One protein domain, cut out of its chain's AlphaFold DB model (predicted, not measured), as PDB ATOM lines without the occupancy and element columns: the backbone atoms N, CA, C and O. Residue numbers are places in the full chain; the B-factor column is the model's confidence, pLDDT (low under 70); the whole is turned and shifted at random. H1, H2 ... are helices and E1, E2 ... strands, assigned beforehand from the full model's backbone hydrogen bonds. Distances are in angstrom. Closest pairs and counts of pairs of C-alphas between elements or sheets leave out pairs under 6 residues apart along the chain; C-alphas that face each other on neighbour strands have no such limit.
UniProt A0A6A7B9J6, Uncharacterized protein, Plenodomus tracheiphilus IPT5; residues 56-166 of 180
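AT A GLANCE: This is residues 56 to 166 of the 180 residues of an uncharacterized protein of Plenodomus tracheiphilus IPT5 (UniProt A0A6A7B9J6). One antiparallel sheet of six strands is curled like part of a barrel and folded back on itself, E3 and E2 facing E6, E5 and E4 with E1 as hinge. Residues 81 to 86, between E2 and E3, and 112 to 117, at the turn from E4 to E5, stick out; two short helices, H1 and H2, only graze the sheet. The printed part has 111 residues, mostly strand in class, in the order E1 E2 E3 H1 E4 E5 H2 E6; across the sheet the order is E3 E2 E1 E6 E5 E4. It is only just compact, close to loose, with a radius of gyration of the C-alphas of 15.6 A, and spans 54 by 35 by 23 A.

IN THESE COORDINATES: E1, residues 56 to 61, begins at C-alpha 56 (27.887, -50.310, 7.852). E2, residues 69 to 78, is 25.9 A long, and E3 is residues 89 to 92. H1, residues 95 to 98, precedes E4, residues 104 to 112, 23.5 A. E5, residues 117 to 128, 27.8 A, bends by 90 degrees at residue 120. H2 is residues 140 to 146; E6, residues 160 to 165, ends at C-alpha 165 (31.140, -45.908, 3.780).

HOW THE PARTS SIT: E1, E2 and E3 form a meander, each strand the antiparallel neighbour of the one before. N 58 and O 71 of E1 and E2 are 2.9 A apart, and N 78 and O 89 of E2 and E3 2.8 A, within hydrogen-bond range. So are N 59 and O 162 of E1 and E6, 2.8 A, N 124 and O 163 of E5 and E6, 2.8 A, and N 107 and O 125 of the hairpin E4 and E5, 2.8 A. The closest C-alphas of H2 and E1 are those of Ser 141 and Phe 61, 5.7 A. In H2, 2 of 3 O i to N i+4 pairs are within range; H1 is too short for one.

THE WHOLE: The C-alphas of Asn 84 and Pro 150, the two farthest apart, are 55.0 A apart. The printed part has no cut; the links E5 to H2 and H2 to E6 are long. Mean pLDDT of the printed part is 87.5, with residues 83 to 87 and 102 under 70.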
ATOM      1  N   TYR A  56      26.464 -50.600   8.004       92.00
ATOM      2  CA  TYR A  56      27.887 -50.310   7.852       92.00
ATOM      3  C   TYR A  56      28.591 -50.407   9.200       92.00
ATOM      4  O   TYR A  56      27.984 -50.201  10.251       92.00
ATOM      5  N   ARG A  57      29.878 -50.771   9.181       91.81
ATOM      6  CA  ARG A  57      30.679 -50.773  10.408       91.81
ATOM      7  C   ARG A  57      30.855 -49.336  10.876       91.81
ATOM      8  O   ARG A  57      31.250 -48.475  10.084       91.81
ATOM      9  N   ALA A  58      30.619 -49.129  12.161       93.44
ATOM     10  CA  ALA A  58      30.819 -47.859  12.820       93.44
ATOM     11  C   ALA A  58      31.615 -48.021  14.119       93.44
ATOM     12  O   ALA A  58      31.653 -49.100  14.717       93.44
ATOM     13  N   VAL A  59      32.241 -46.925  14.533       94.81
ATOM     14  CA  VAL A  59      32.889 -46.752  15.829       94.81
ATOM     15  C   VAL A  59      32.157 -45.634  16.556       94.81
ATOM     16  O   VAL A  59      32.109 -44.506  16.064       94.81
ATOM     17  N   LEU A  60      31.570 -45.965  17.698       94.19
ATOM     18  CA  LEU A  60      30.857 -45.044  18.566       94.19
ATOM     19  C   LEU A  60      31.773 -44.584  19.697       94.19
ATOM     20  O   LEU A  60      32.311 -45.399  20.448       94.19
ATOM     21  N   PHE A  61      31.888 -43.271  19.845       94.81
ATOM     22  CA  PHE A  61      32.527 -42.621  20.977       94.81
ATOM     23  C   PHE A  61      31.437 -42.022  21.860       94.81
ATOM     24  O   PHE A  61      30.985 -40.900  21.632       94.81
ATOM     25  N   GLY A  62      30.988 -42.784  22.856       92.56
ATOM     26  CA  GLY A  62      30.000 -42.322  23.829       92.56
ATOM     27  C   GLY A  62      30.654 -41.558  24.988       92.56
ATOM     28  O   GLY A  62      31.691 -42.003  25.481       92.56
ATOM     29  N   PRO A  63      30.052 -40.461  25.489       91.94
ATOM     30  CA  PRO A  63      30.625 -39.689  26.595       91.94
ATOM     31  C   PRO A  63      30.702 -40.474  27.914       91.94
ATOM     32  O   PRO A  63      31.606 -40.258  28.717       91.94
ATOM     33  N   ASP A  64      29.799 -41.439  28.102       89.12
ATOM     34  CA  ASP A  64      29.744 -42.309  29.283       89.12
ATOM     35  C   ASP A  64      30.686 -43.513  29.215       89.12
ATOM     36  O   ASP A  64      30.779 -44.296  30.160       89.12
ATOM     37  N   LYS A  65      31.376 -43.701  28.087       89.94
ATOM     38  CA  LYS A  65      32.201 -44.878  27.837       89.94
ATOM     39  C   LYS A  65      33.671 -44.491  27.887       89.94
ATOM     40  O   LYS A  65      34.098 -43.501  27.306       89.94
ATOM     41  N   ALA A  66      34.471 -45.299  28.578       90.25
ATOM     42  CA  ALA A  66      35.921 -45.102  28.631       90.25
ATOM     43  C   ALA A  66      36.630 -45.552  27.339       90.25
ATOM     44  O   ALA A  66      37.772 -45.166  27.087       90.25
ATOM     45  N   ARG A  67      35.968 -46.397  26.540       91.12
ATOM     46  CA  ARG A  67      36.500 -47.007  25.321       91.12
ATOM     47  C   ARG A  67      35.484 -46.904  24.183       91.12
ATOM     48  O   ARG A  67      34.285 -46.942  24.468       91.12
ATOM     49  N   PRO A  68      35.954 -46.831  22.927       93.44
ATOM     50  CA  PRO A  68      35.063 -46.797  21.784       93.44
ATOM     51  C   PRO A  68      34.387 -48.150  21.587       93.44
ATOM     52  O   PRO A  68      34.979 -49.204  21.833       93.44
ATOM     53  N   GLU A  69      33.156 -48.115  21.092       91.94
ATOM     54  CA  GLU A  69      32.360 -49.307  20.820       91.94
ATOM     55  C   GLU A  69      32.237 -49.522  19.310       91.94
ATOM     56  O   GLU A  69      31.896 -48.615  18.552       91.94
ATOM     57  N   PHE A  70      32.507 -50.744  18.853       90.88
ATOM     58  CA  PHE A  70      32.282 -51.122  17.461       90.88
ATOM     59  C   PHE A  70      30.858 -51.628  17.288       90.88
ATOM     60  O   PHE A  70      30.438 -52.556  17.977       90.88
ATOM     61  N   THR A  71      30.140 -51.083  16.311       90.81
ATOM     62  CA  THR A  71      28.746 -51.451  16.056       90.81
ATOM     63  C   THR A  71      28.437 -51.550  14.563       90.81
ATOM     64  O   THR A  71      29.251 -51.192  13.701       90.81
ATOM     65  N   TRP A  72      27.263 -52.091  14.256       92.31
ATOM     66  CA  TRP A  72      26.659 -52.073  12.934       92.31
ATOM     67  C   TRP A  72      25.576 -51.010  12.916       92.31
ATOM     68  O   TRP A  72      24.639 -51.071  13.704       92.31
ATOM     69  N   LEU A  73      25.696 -50.060  11.998       92.56
ATOM     70  CA  LEU A  73      24.775 -48.943  11.890       92.56
ATOM     71  C   LEU A  73      23.980 -49.032  10.598       92.56
ATOM     72  O   LEU A  73      24.576 -49.135   9.524       92.56
ATOM     73  N   LEU A  74      22.655 -48.993  10.705       92.62
ATOM     74  CA  LEU A  74      21.770 -48.944   9.550       92.62
ATOM     75  C   LEU A  74      21.973 -47.625   8.792       92.62
ATOM     76  O   LEU A  74      21.873 -46.548   9.379       92.62
ATOM     77  N   CYS A  75      22.230 -47.718   7.488       91.25
ATOM     78  CA  CYS A  75      22.287 -46.573   6.587       91.25
ATOM     79  C   CYS A  75      21.136 -46.654   5.584       91.25
ATOM     80  O   CYS A  75      21.203 -47.416   4.615       91.25
ATOM     81  N   LYS A  76      20.095 -45.852   5.814       90.12
ATOM     82  CA  LYS A  76      18.919 -45.775   4.945       90.12
ATOM     83  C   LYS A  76      19.270 -45.038   3.662       90.12
ATOM     84  O   LYS A  76      20.115 -44.143   3.672       90.12
ATOM     85  N   ARG A  77      18.630 -45.409   2.555       86.19
ATOM     86  CA  ARG A  77      18.661 -44.574   1.354       86.19
ATOM     87  C   ARG A  77      17.710 -43.403   1.546       86.19
ATOM     88  O   ARG A  77      16.539 -43.614   1.837       86.19
ATOM     89  N   VAL A  78      18.247 -42.206   1.396       85.56
ATOM     90  CA  VAL A  78      17.508 -40.959   1.281       85.56
ATOM     91  C   VAL A  78      17.405 -40.676  -0.208       85.56
ATOM     92  O   VAL A  78      18.404 -40.772  -0.925       85.56
ATOM     93  N   GLN A  79      16.189 -40.439  -0.678       83.62
ATOM     94  CA  GLN A  79      15.966 -40.009  -2.047       83.62
ATOM     95  C   GLN A  79      16.315 -38.525  -2.124       83.62
ATOM     96  O   GLN A  79      15.954 -37.775  -1.222       83.62
ATOM     97  N   ASP A  80      17.099 -38.151  -3.129       78.19
ATOM     98  CA  ASP A  80      17.350 -36.742  -3.395       78.19
ATOM     99  C   ASP A  80      16.135 -36.194  -4.144       78.19
ATOM    100  O   ASP A  80      15.748 -36.758  -5.173       78.19
ATOM    101  N   ASP A  81      15.494 -35.172  -3.582       73.12
ATOM    102  CA  ASP A  81      14.275 -34.583  -4.143       73.12
ATOM    103  C   ASP A  81      14.580 -33.792  -5.432       73.12
ATOM    104  O   ASP A  81      13.687 -33.608  -6.261       73.12
ATOM    105  N   ASP A  82      15.839 -33.386  -5.635       70.69
ATOM    106  CA  ASP A  82      16.270 -32.572  -6.779       70.69
ATOM    107  C   ASP A  82      16.632 -33.403  -8.027       70.69
ATOM    108  O   ASP A  82      16.604 -32.896  -9.154       70.69
ATOM    109  N   ASP A  83      16.902 -34.701  -7.869       59.16
ATOM    110  CA  ASP A  83      17.295 -35.571  -8.973       59.16
ATOM    111  C   ASP A  83      16.115 -36.438  -9.442       59.16
ATOM    112  O   ASP A  83      15.902 -37.564  -8.981       59.16
ATOM    113  N   ASN A  84      15.430 -35.993 -10.504       58.69
ATOM    114  CA  ASN A  84      14.494 -36.811 -11.307       58.69
ATOM    115  C   ASN A  84      15.129 -38.102 -11.892       58.69
ATOM    116  O   ASN A  84      14.480 -38.862 -12.610       58.69
ATOM    117  N   VAL A  85      16.405 -38.365 -11.595       61.94
ATOM    118  CA  VAL A  85      17.218 -39.491 -12.058       61.94
ATOM    119  C   VAL A  85      17.565 -40.431 -10.892       61.94
ATOM    120  O   VAL A  85      18.685 -40.911 -10.781       61.94
ATOM    121  N   GLY A  86      16.621 -40.715  -9.987       59.22
ATOM    122  CA  GLY A  86      16.697 -41.859  -9.054       59.22
ATOM    123  C   GLY A  86      17.964 -41.949  -8.181       59.22
ATOM    124  O   GLY A  86      18.336 -43.042  -7.735       59.22
ATOM    125  N   GLY A  87      18.641 -40.823  -7.952       67.44
ATOM    126  CA  GLY A  87      19.964 -40.734  -7.345       67.44
ATOM    127  C   GLY A  87      19.927 -40.680  -5.822       67.44
ATOM    128  O   GLY A  87      20.396 -39.726  -5.227       67.44
ATOM    129  N   GLY A  88      19.376 -41.693  -5.153       78.12
ATOM    130  CA  GLY A  88      19.371 -41.703  -3.685       78.12
ATOM    131  C   GLY A  88      20.766 -41.923  -3.075       78.12
ATOM    132  O   GLY A  88      21.515 -42.805  -3.515       78.12
ATOM    133  N   TYR A  89      21.098 -41.206  -2.001       80.50
ATOM    134  CA  TYR A  89      22.315 -41.425  -1.209       80.50
ATOM    135  C   TYR A  89      22.017 -42.190   0.085       80.50
ATOM    136  O   TYR A  89      20.897 -42.228   0.575       80.50
ATOM    137  N   GLN A  90      23.022 -42.847   0.669       85.94
ATOM    138  CA  GLN A  90      22.851 -43.522   1.961       85.94
ATOM    139  C   GLN A  90      23.203 -42.590   3.117       85.94
ATOM    140  O   GLN A  90      24.315 -42.060   3.146       85.94
ATOM    141  N   MET A  91      22.327 -42.459   4.107       87.44
ATOM    142  CA  MET A  91      22.553 -41.697   5.337       87.44
ATOM    143  C   MET A  91      22.381 -42.618   6.558       87.44
ATOM    144  O   MET A  91      21.428 -43.400   6.601       87.44
ATOM    145  N   PRO A  92      23.313 -42.615   7.529       89.81
ATOM    146  CA  PRO A  92      23.138 -43.368   8.766       89.81
ATOM    147  C   PRO A  92      21.953 -42.870   9.590       89.81
ATOM    148  O   PRO A  92      21.694 -41.675   9.659       89.81
ATOM    149  N   GLU A  93      21.311 -43.783  10.309       90.44
ATOM    150  CA  GLU A  93      20.348 -43.426  11.351       90.44
ATOM    151  C   GLU A  93      21.096 -42.976  12.620       90.44
ATOM    152  O   GLU A  93      21.491 -43.798  13.449       90.44
ATOM    153  N   THR A  94      21.350 -41.671  12.751       89.81
ATOM    154  CA  THR A  94      22.131 -41.091  13.861       89.81
ATOM    155  C   THR A  94      21.298 -40.637  15.050       89.81
ATOM    156  O   THR A  94      21.848 -40.503  16.141       89.81
ATOM    157  N   ASP A  95      19.994 -40.444  14.876       87.50
ATOM    158  CA  ASP A  95      19.133 -39.735  15.834       87.50
ATOM    159  C   ASP A  95      19.123 -40.386  17.218       87.50
ATOM    160  O   ASP A  95      19.195 -39.717  18.244       87.50
ATOM    161  N   LYS A  96      19.119 -41.723  17.257       85.06
ATOM    162  CA  LYS A  96      19.136 -42.504  18.505       85.06
ATOM    163  C   LYS A  96      20.476 -42.462  19.242       85.06
ATOM    164  O   LYS A  96      20.542 -42.858  20.400       85.06
ATOM    165  N   ILE A  97      21.546 -42.055  18.562       86.38
ATOM    166  CA  ILE A  97      22.921 -42.116  19.070       86.38
ATOM    167  C   ILE A  97      23.422 -40.717  19.426       86.38
ATOM    168  O   ILE A  97      23.970 -40.505  20.505       86.38
ATOM    169  N   ILE A  98      23.260 -39.773  18.503       87.12
ATOM    170  CA  ILE A  98      23.776 -38.407  18.620       87.12
ATOM    171  C   ILE A  98      22.701 -37.463  19.190       87.12
ATOM    172  O   ILE A  98      23.029 -36.462  19.830       87.12
ATOM    173  N   GLY A  99      21.426 -37.834  19.047       84.12
ATOM    174  CA  GLY A  99      20.265 -36.991  19.315       84.12
ATOM    175  C   GLY A  99      19.634 -36.517  18.009       84.12
ATOM    176  O   GLY A  99      20.269 -36.569  16.965       84.12
ATOM    177  N   ASN A 100      18.382 -36.070  18.074       75.81
ATOM    178  CA  ASN A 100      17.681 -35.434  16.960       75.81
ATOM    179  C   ASN A 100      17.812 -33.913  17.104       75.81
ATOM    180  O   ASN A 100      16.891 -33.241  17.563       75.81
ATOM    181  N   ASP A 101      19.014 -33.409  16.839       70.19
ATOM    182  CA  ASP A 101      19.333 -31.988  16.934       70.19
ATOM    183  C   ASP A 101      19.603 -31.443  15.527       70.19
ATOM    184  O   ASP A 101      20.297 -32.074  14.728       70.19
ATOM    185  N   ILE A 102      19.106 -30.240  15.240       66.06
ATOM    186  CA  ILE A 102      19.404 -29.490  14.009       66.06
ATOM    187  C   ILE A 102      20.910 -29.192  13.852       66.06
ATOM    188  O   ILE A 102      21.355 -28.749  12.797       66.06
ATOM    189  N   LEU A 103      21.701 -29.442  14.900       81.31
ATOM    190  CA  LEU A 103      23.133 -29.159  14.993       81.31
ATOM    191  C   LEU A 103      24.024 -30.391  14.743       81.31
ATOM    192  O   LEU A 103      25.228 -30.346  15.022       81.31
ATOM    193  N   ILE A 104      23.470 -31.497  14.228       87.19
ATOM    194  CA  ILE A 104      24.286 -32.629  13.767       87.19
ATOM    195  C   ILE A 104      25.015 -32.237  12.481       87.19
ATOM    196  O   ILE A 104      24.411 -31.835  11.487       87.19
ATOM    197  N   LYS A 105      26.335 -32.410  12.481       90.12
ATOM    198  CA  LYS A 105      27.181 -32.249  11.301       90.12
ATOM    199  C   LYS A 105      27.697 -33.592  10.826       90.12
ATOM    200  O   LYS A 105      28.060 -34.461  11.620       90.12
ATOM    201  N   HIS A 106      27.785 -33.711   9.506       89.62
ATOM    202  CA  HIS A 106      28.408 -34.833   8.824       89.62
ATOM    203  C   HIS A 106      29.642 -34.338   8.070       89.62
ATOM    204  O   HIS A 106      29.555 -33.414   7.267       89.62
ATOM    205  N   MET A 107      30.789 -34.966   8.314       91.00
ATOM    206  CA  MET A 107      32.033 -34.719   7.585       91.00
ATOM    207  C   MET A 107      32.533 -36.013   6.959       91.00
ATOM    208  O   MET A 107      32.494 -37.067   7.590       91.00
ATOM    209  N   SER A 108      33.035 -35.937   5.731       91.31
ATOM    210  CA  SER A 108      33.582 -37.086   5.009       91.31
ATOM    211  C   SER A 108      35.088 -36.936   4.835       91.31
ATOM    212  O   SER A 108      35.577 -35.888   4.422       91.31
ATOM    213  N   TYR A 109      35.824 -38.007   5.110       91.19
ATOM    214  CA  TYR A 109      37.267 -38.103   4.941       91.19
ATOM    215  C   TYR A 109      37.600 -39.192   3.929       91.19
ATOM    216  O   TYR A 109      37.203 -40.348   4.085       91.19
ATOM    217  N   GLN A 110      38.385 -38.823   2.921       93.25
ATOM    218  CA  GLN A 110      38.872 -39.725   1.872       93.25
ATOM    219  C   GLN A 110      40.397 -39.739   1.771       93.25
ATOM    220  O   GLN A 110      40.968 -40.364   0.882       93.25
ATOM    221  N   TYR A 111      41.086 -39.062   2.687       92.94
ATOM    222  CA  TYR A 111      42.534 -38.943   2.677       92.94
ATOM    223  C   TYR A 111      43.093 -39.176   4.072       92.94
ATOM    224  O   TYR A 111      42.561 -38.675   5.061       92.94
ATOM    225  N   ASN A 112      44.178 -39.942   4.155       91.00
ATOM    226  CA  ASN A 112      44.914 -40.140   5.393       91.00
ATOM    227  C   ASN A 112      46.092 -39.154   5.443       91.00
ATOM    228  O   ASN A 112      47.087 -39.396   4.753       91.00
ATOM    229  N   PRO A 113      46.044 -38.096   6.275       88.75
ATOM    230  CA  PRO A 113      47.116 -37.103   6.335       88.75
ATOM    231  C   PRO A 113      48.421 -37.667   6.909       88.75
ATOM    232  O   PRO A 113      49.501 -37.244   6.505       88.75
ATOM    233  N   ARG A 114      48.348 -38.667   7.799       88.12
ATOM    234  CA  ARG A 114      49.532 -39.307   8.390       88.12
ATOM    235  C   ARG A 114      50.280 -40.169   7.377       88.12
ATOM    236  O   ARG A 114      51.504 -40.148   7.343       88.12
ATOM    237  N   LEU A 115      49.548 -40.931   6.563       91.81
ATOM    238  CA  LEU A 115      50.118 -41.812   5.533       91.81
ATOM    239  C   LEU A 115      50.257 -41.133   4.164       91.81
ATOM    240  O   LEU A 115      50.736 -41.764   3.227       91.81
ATOM    241  N   LYS A 116      49.807 -39.880   4.044       93.94
ATOM    242  CA  LYS A 116      49.799 -39.073   2.821       93.94
ATOM    243  C   LYS A 116      49.204 -39.787   1.598       93.94
ATOM    244  O   LYS A 116      49.706 -39.651   0.485       93.94
ATOM    245  N   LYS A 117      48.130 -40.560   1.790       94.56
ATOM    246  CA  LYS A 117      47.505 -41.357   0.720       94.56
ATOM    247  C   LYS A 117      45.976 -41.316   0.769       94.56
ATOM    248  O   LYS A 117      45.422 -41.201   1.868       94.56
ATOM    249  N   PRO A 118      45.294 -41.457  -0.382       92.19
ATOM    250  CA  PRO A 118      43.846 -41.606  -0.405       92.19
ATOM    251  C   PRO A 118      43.414 -42.890   0.312       92.19
ATOM    252  O   PRO A 118      44.133 -43.896   0.341       92.19
ATOM    253  N   LEU A 119      42.233 -42.844   0.912       87.94
ATOM    254  CA  LEU A 119      41.555 -43.996   1.485       87.94
ATOM    255  C   LEU A 119      40.803 -44.737   0.374       87.94
ATOM    256  O   LEU A 119      40.279 -44.120  -0.546       87.94
ATOM    257  N   GLN A 120      40.746 -46.067   0.459       89.62
ATOM    258  CA  GLN A 120      39.942 -46.873  -0.474       89.62
ATOM    259  C   GLN A 120      38.435 -46.689  -0.256       89.62
ATOM    260  O   GLN A 120      37.650 -46.907  -1.169       89.62
ATOM    261  N   ASP A 121      38.049 -46.327   0.966       89.38
ATOM    262  CA  ASP A 121      36.674 -46.081   1.376       89.38
ATOM    263  C   ASP A 121      36.584 -44.707   2.036       89.38
ATOM    264  O   ASP A 121      37.561 -44.215   2.605       89.38
ATOM    265  N   THR A 122      35.387 -44.128   2.041       90.19
ATOM    266  CA  THR A 122      35.119 -42.890   2.771       90.19
ATOM    267  C   THR A 122      34.866 -43.200   4.242       90.19
ATOM    268  O   THR A 122      34.087 -44.092   4.583       90.19
ATOM    269  N   ILE A 123      35.487 -42.439   5.137       92.56
ATOM    270  CA  ILE A 123      35.103 -42.403   6.549       92.56
ATOM    271  C   ILE A 123      34.193 -41.202   6.729       92.56
ATOM    272  O   ILE A 123      34.606 -40.078   6.474       92.56
ATOM    273  N   MET A 124      32.969 -41.424   7.182       93.75
ATOM    274  CA  MET A 124      32.047 -40.347   7.503       93.75
ATOM    275  C   MET A 124      31.933 -40.209   9.019       93.75
ATOM    276  O   MET A 124      31.623 -41.174   9.716       93.75
ATOM    277  N   LEU A 125      32.202 -39.013   9.518       94.38
ATOM    278  CA  LEU A 125      32.070 -38.604  10.907       94.38
ATOM    279  C   LEU A 125      30.742 -37.865  11.077       94.38
ATOM    280  O   LEU A 125      30.480 -36.903  10.364       94.38
ATOM    281  N   ALA A 126      29.925 -38.314  12.024       93.81
ATOM    282  CA  ALA A 126      28.752 -37.603  12.507       93.81
ATOM    283  C   ALA A 126      28.975 -37.173  13.964       93.81
ATOM    284  O   ALA A 126      29.440 -37.969  14.785       93.81
ATOM    285  N   TYR A 127      28.666 -35.919  14.283       93.06
ATOM    286  CA  TYR A 127      28.838 -35.337  15.619       93.06
ATOM    287  C   TYR A 127      27.927 -34.126  15.819       93.06
ATOM    288  O   TYR A 127      27.399 -33.578  14.853       93.06
ATOM    289  N   ARG A 128      27.769 -33.694  17.073       89.62
ATOM    290  CA  ARG A 128      27.124 -32.415  17.396       89.62
ATOM    291  C   ARG A 128      28.131 -31.281  17.299       89.62
ATOM    292  O   ARG A 128      29.203 -31.373  17.885       89.62
ATOM    293  N   GLU A 129      27.792 -30.209  16.600       86.81
ATOM    294  CA  GLU A 129      28.665 -29.035  16.494       86.81
ATOM    295  C   GLU A 129      28.597 -28.141  17.742       86.81
ATOM    296  O   GLU A 129      29.606 -27.589  18.173       86.81
ATOM    297  N   ALA A 130      27.431 -28.048  18.383       83.38
ATOM    298  CA  ALA A 130      27.164 -27.108  19.476       83.38
ATOM    299  C   ALA A 130      27.632 -27.569  20.867       83.38
ATOM    300  O   ALA A 130      27.112 -27.119  21.888       83.38
ATOM    301  N   VAL A 131      28.655 -28.422  20.925       82.50
ATOM    302  CA  VAL A 131      29.097 -29.115  22.150       82.50
ATOM    303  C   VAL A 131      29.603 -28.193  23.268       82.50
ATOM    304  O   VAL A 131      29.803 -28.632  24.400       82.50
ATOM    305  N   LEU A 132      29.853 -26.919  22.960       79.75
ATOM    306  CA  LEU A 132      30.283 -25.912  23.933       79.75
ATOM    307  C   LEU A 132      29.114 -25.207  24.629       79.75
ATOM    308  O   LEU A 132      29.303 -24.677  25.720       79.75
ATOM    309  N   ILE A 133      27.929 -25.194  24.014       85.31
ATOM    310  CA  ILE A 133      26.764 -24.438  24.500       85.31
ATOM    311  C   ILE A 133      25.560 -25.329  24.826       85.31
ATOM    312  O   ILE A 133      24.683 -24.905  25.570       85.31
ATOM    313  N   ASP A 134      25.528 -26.568  24.331       83.12
ATOM    314  CA  ASP A 134      24.432 -27.528  24.541       83.12
ATOM    315  C   ASP A 134      24.546 -28.335  25.854       83.12
ATOM    316  O   ASP A 134      23.750 -29.238  26.113       83.12
ATOM    317  N   GLY A 135      25.559 -28.054  26.683       87.62
ATOM    318  CA  GLY A 135      25.826 -28.805  27.914       87.62
ATOM    319  C   GLY A 135      26.443 -30.192  27.687       87.62
ATOM    320  O   GLY A 135      26.424 -31.035  28.588       87.62
ATOM    321  N   SER A 136      27.003 -30.461  26.503       90.75
ATOM    322  CA  SER A 136      27.666 -31.725  26.190       90.75
ATOM    323  C   SER A 136      28.778 -32.060  27.182       90.75
ATOM    324  O   SER A 136      29.670 -31.266  27.485       90.75
ATOM    325  N   ARG A 137      28.752 -33.304  27.660       92.88
ATOM    326  CA  ARG A 137      29.737 -33.824  28.613       92.88
ATOM    327  C   ARG A 137      31.052 -34.194  27.913       92.88
ATOM    328  O   ARG A 137      31.009 -34.603  26.749       92.88
ATOM    329  N   PRO A 138      32.204 -34.116  28.608       94.00
ATOM    330  CA  PRO A 138      33.481 -34.601  28.091       94.00
ATOM    331  C   PRO A 138      33.414 -36.052  27.616       94.00
ATOM    332  O   PRO A 138      32.850 -36.918  28.289       94.00
ATOM    333  N   ASN A 139      34.012 -36.323  26.459       94.69
ATOM    334  CA  ASN A 139      34.040 -37.641  25.852       94.69
ATOM    335  C   ASN A 139      35.299 -38.402  26.271       94.69
ATOM    336  O   ASN A 139      36.358 -38.318  25.641       94.69
ATOM    337  N   ARG A 140      35.168 -39.185  27.346       92.00
ATOM    338  CA  ARG A 140      36.279 -39.960  27.918       92.00
ATOM    339  C   ARG A 140      36.857 -40.980  26.940       92.00
ATOM    340  O   ARG A 140      38.050 -41.263  27.010       92.00
ATOM    341  N   SER A 141      36.045 -41.493  26.016       93.44
ATOM    342  CA  SER A 141      36.507 -42.417  24.985       93.44
ATOM    343  C   SER A 141      37.446 -41.755  23.980       93.44
ATOM    344  O   SER A 141      38.333 -42.431  23.470       93.44
ATOM    345  N   ILE A 142      37.246 -40.479  23.645       93.62
ATOM    346  CA  ILE A 142      38.148 -39.749  22.742       93.62
ATOM    347  C   ILE A 142      39.400 -39.324  23.497       93.62
ATOM    348  O   ILE A 142      40.511 -39.526  23.003       93.62
ATOM    349  N   ALA A 143      39.232 -38.803  24.713       92.19
ATOM    350  CA  ALA A 143      40.356 -38.439  25.564       92.19
ATOM    351  C   ALA A 143      41.314 -39.628  25.759       92.19
ATOM    352  O   ALA A 143      42.522 -39.471  25.609       92.19
ATOM    353  N   SER A 144      40.793 -40.838  25.994       89.56
ATOM    354  CA  SER A 144      41.621 -42.026  26.227       89.56
ATOM    355  C   SER A 144      42.436 -42.471  25.009       89.56
ATOM    356  O   SER A 144      43.574 -42.900  25.178       89.56
ATOM    357  N   ILE A 145      41.904 -42.349  23.787       90.19
ATOM    358  CA  ILE A 145      42.630 -42.746  22.564       90.19
ATOM    359  C   ILE A 145      43.555 -41.649  22.024       90.19
ATOM    360  O   ILE A 145      44.424 -41.928  21.201       90.19
ATOM    361  N   THR A 146      43.352 -40.404  22.456       91.38
ATOM    362  CA  THR A 146      44.162 -39.247  22.050       91.38
ATOM    363  C   THR A 146      45.206 -38.855  23.089       91.38
ATOM    364  O   THR A 146      46.060 -38.020  22.794       91.38
ATOM    365  N   ALA A 147      45.174 -39.469  24.275       89.31
ATOM    366  CA  ALA A 147      46.171 -39.303  25.322       89.31
ATOM    367  C   ALA A 147      47.535 -39.848  24.864       89.31
ATOM    368  O   ALA A 147      47.874 -41.006  25.096       89.31
ATOM    369  N   THR A 148      48.316 -39.015  24.178       84.62
ATOM    370  CA  THR A 148      49.666 -39.373  23.704       84.62
ATOM    371  C   THR A 148      50.738 -39.120  24.762       84.62
ATOM    372  O   THR A 148      51.817 -39.705  24.692       84.62
ATOM    373  N   GLN A 149      50.437 -38.274  25.751       86.38
ATOM    374  CA  GLN A 149      51.280 -37.954  26.902       86.38
ATOM    375  C   GLN A 149      50.392 -37.751  28.144       86.38
ATOM    376  O   GLN A 149      49.220 -37.388  27.989       86.38
ATOM    377  N   PRO A 150      50.898 -37.951  29.377       82.19
ATOM    378  CA  PRO A 150      50.147 -37.635  30.591       82.19
ATOM    379  C   PRO A 150      49.643 -36.184  30.571       82.19
ATOM    380  O   PRO A 150      50.420 -35.257  30.376       82.19
ATOM    381  N   GLY A 151      48.331 -35.990  30.723       81.69
ATOM    382  CA  GLY A 151      47.687 -34.672  30.641       81.69
ATOM    383  C   GLY A 151      47.492 -34.114  29.221       81.69
ATOM    384  O   GLY A 151      46.744 -33.155  29.058       81.69
ATOM    385  N   GLY A 152      48.090 -34.722  28.193       87.31
ATOM    386  CA  GLY A 152      47.950 -34.320  26.792       87.31
ATOM    387  C   GLY A 152      46.906 -35.156  26.059       87.31
ATOM    388  O   GLY A 152      47.255 -36.164  25.444       87.31
ATOM    389  N   TYR A 153      45.640 -34.741  26.115       90.31
ATOM    390  CA  TYR A 153      44.520 -35.356  25.394       90.31
ATOM    391  C   TYR A 153      43.660 -34.296  24.698       90.31
ATOM    392  O   TYR A 153      43.679 -33.121  25.064       90.31
ATOM    393  N   HIS A 154      42.887 -34.707  23.693       89.62
ATOM    394  CA  HIS A 154      41.917 -33.821  23.057       89.62
ATOM    395  C   HIS A 154      40.615 -33.802  23.876       89.62
ATOM    396  O   HIS A 154      39.962 -34.840  24.013       89.62
ATOM    397  N   ASP A 155      40.228 -32.634  24.414       90.00
ATOM    398  CA  ASP A 155      38.917 -32.436  25.062       90.00
ATOM    399  C   ASP A 155      37.825 -32.312  23.995       90.00
ATOM    400  O   ASP A 155      37.439 -31.224  23.572       90.00
ATOM    401  N   TRP A 156      37.361 -33.462  23.517       92.38
ATOM    402  CA  TRP A 156      36.146 -33.541  22.718       92.38
ATOM    403  C   TRP A 156      34.939 -33.731  23.630       92.38
ATOM    404  O   TRP A 156      34.993 -34.511  24.583       92.38
ATOM    405  N   ARG A 157      33.815 -33.091  23.308       93.19
ATOM    406  CA  ARG A 157      32.574 -33.185  24.087       93.19
ATOM    407  C   ARG A 157      31.432 -33.766  23.263       93.19
ATOM    408  O   ARG A 157      31.387 -33.620  22.049       93.19
ATOM    409  N   GLY A 158      30.513 -34.449  23.943       92.81
ATOM    410  CA  GLY A 158      29.352 -35.084  23.322       92.81
ATOM    411  C   GLY A 158      29.683 -36.371  22.554       92.81
ATOM    412  O   GLY A 158      30.848 -36.769  22.457       92.81
ATOM    413  N   PRO A 159      28.655 -37.073  22.051       93.75
ATOM    414  CA  PRO A 159      28.832 -38.290  21.270       93.75
ATOM    415  C   PRO A 159      29.384 -37.991  19.871       93.75
ATOM    416  O   PRO A 159      29.042 -36.980  19.253       93.75
ATOM    417  N   SER A 160      30.196 -38.904  19.342       94.69
ATOM    418  CA  SER A 160      30.567 -38.911  17.924       94.69
ATOM    419  C   SER A 160      30.549 -40.322  17.349       94.69
ATOM    420  O   SER A 160      30.696 -41.323  18.060       94.69
ATOM    421  N   LEU A 161      30.327 -40.401  16.041       94.94
ATOM    422  CA  LEU A 161      30.132 -41.648  15.320       94.94
ATOM    423  C   LEU A 161      30.947 -41.631  14.033       94.94
ATOM    424  O   LEU A 161      30.750 -40.776  13.173       94.94
ATOM    425  N   HIS A 162      31.850 -42.595  13.881       95.12
ATOM    426  CA  HIS A 162      32.663 -42.757  12.677       95.12
ATOM    427  C   HIS A 162      32.195 -43.979  11.899       95.12
ATOM    428  O   HIS A 162      32.209 -45.086  12.428       95.12
ATOM    429  N   ILE A 163      31.812 -43.807  10.640       93.94
ATOM    430  CA  ILE A 163      31.218 -44.855   9.806       93.94
ATOM    431  C   ILE A 163      32.092 -45.071   8.580       93.94
ATOM    432  O   ILE A 163      32.424 -44.126   7.866       93.94
ATOM    433  N   ARG A 164      32.424 -46.329   8.286       91.12
ATOM    434  CA  ARG A 164      33.051 -46.689   7.012       91.12
ATOM    435  C   ARG A 164      31.970 -46.781   5.943       91.12
ATOM    436  O   ARG A 164      31.169 -47.712   5.971       91.12
ATOM    437  N   LYS A 165      31.978 -45.868   4.979       86.38
ATOM    438  CA  LYS A 165      31.140 -45.908   3.780       86.38
ATOM    439  C   LYS A 165      31.961 -46.404   2.599       86.38
ATOM    440  O   LYS A 165      32.977 -45.816   2.242       86.38
ATOM    441  N   LYS A 166      31.488 -47.477   1.966       79.44
ATOM    442  CA  LYS A 166      31.988 -47.848   0.643       79.44
ATOM    443  C   LYS A 166      31.424 -46.850  -0.352       79.44
ATOM    444  O   LYS A 166      30.202 -46.751  -0.463       79.44
TER     445      LYS A 166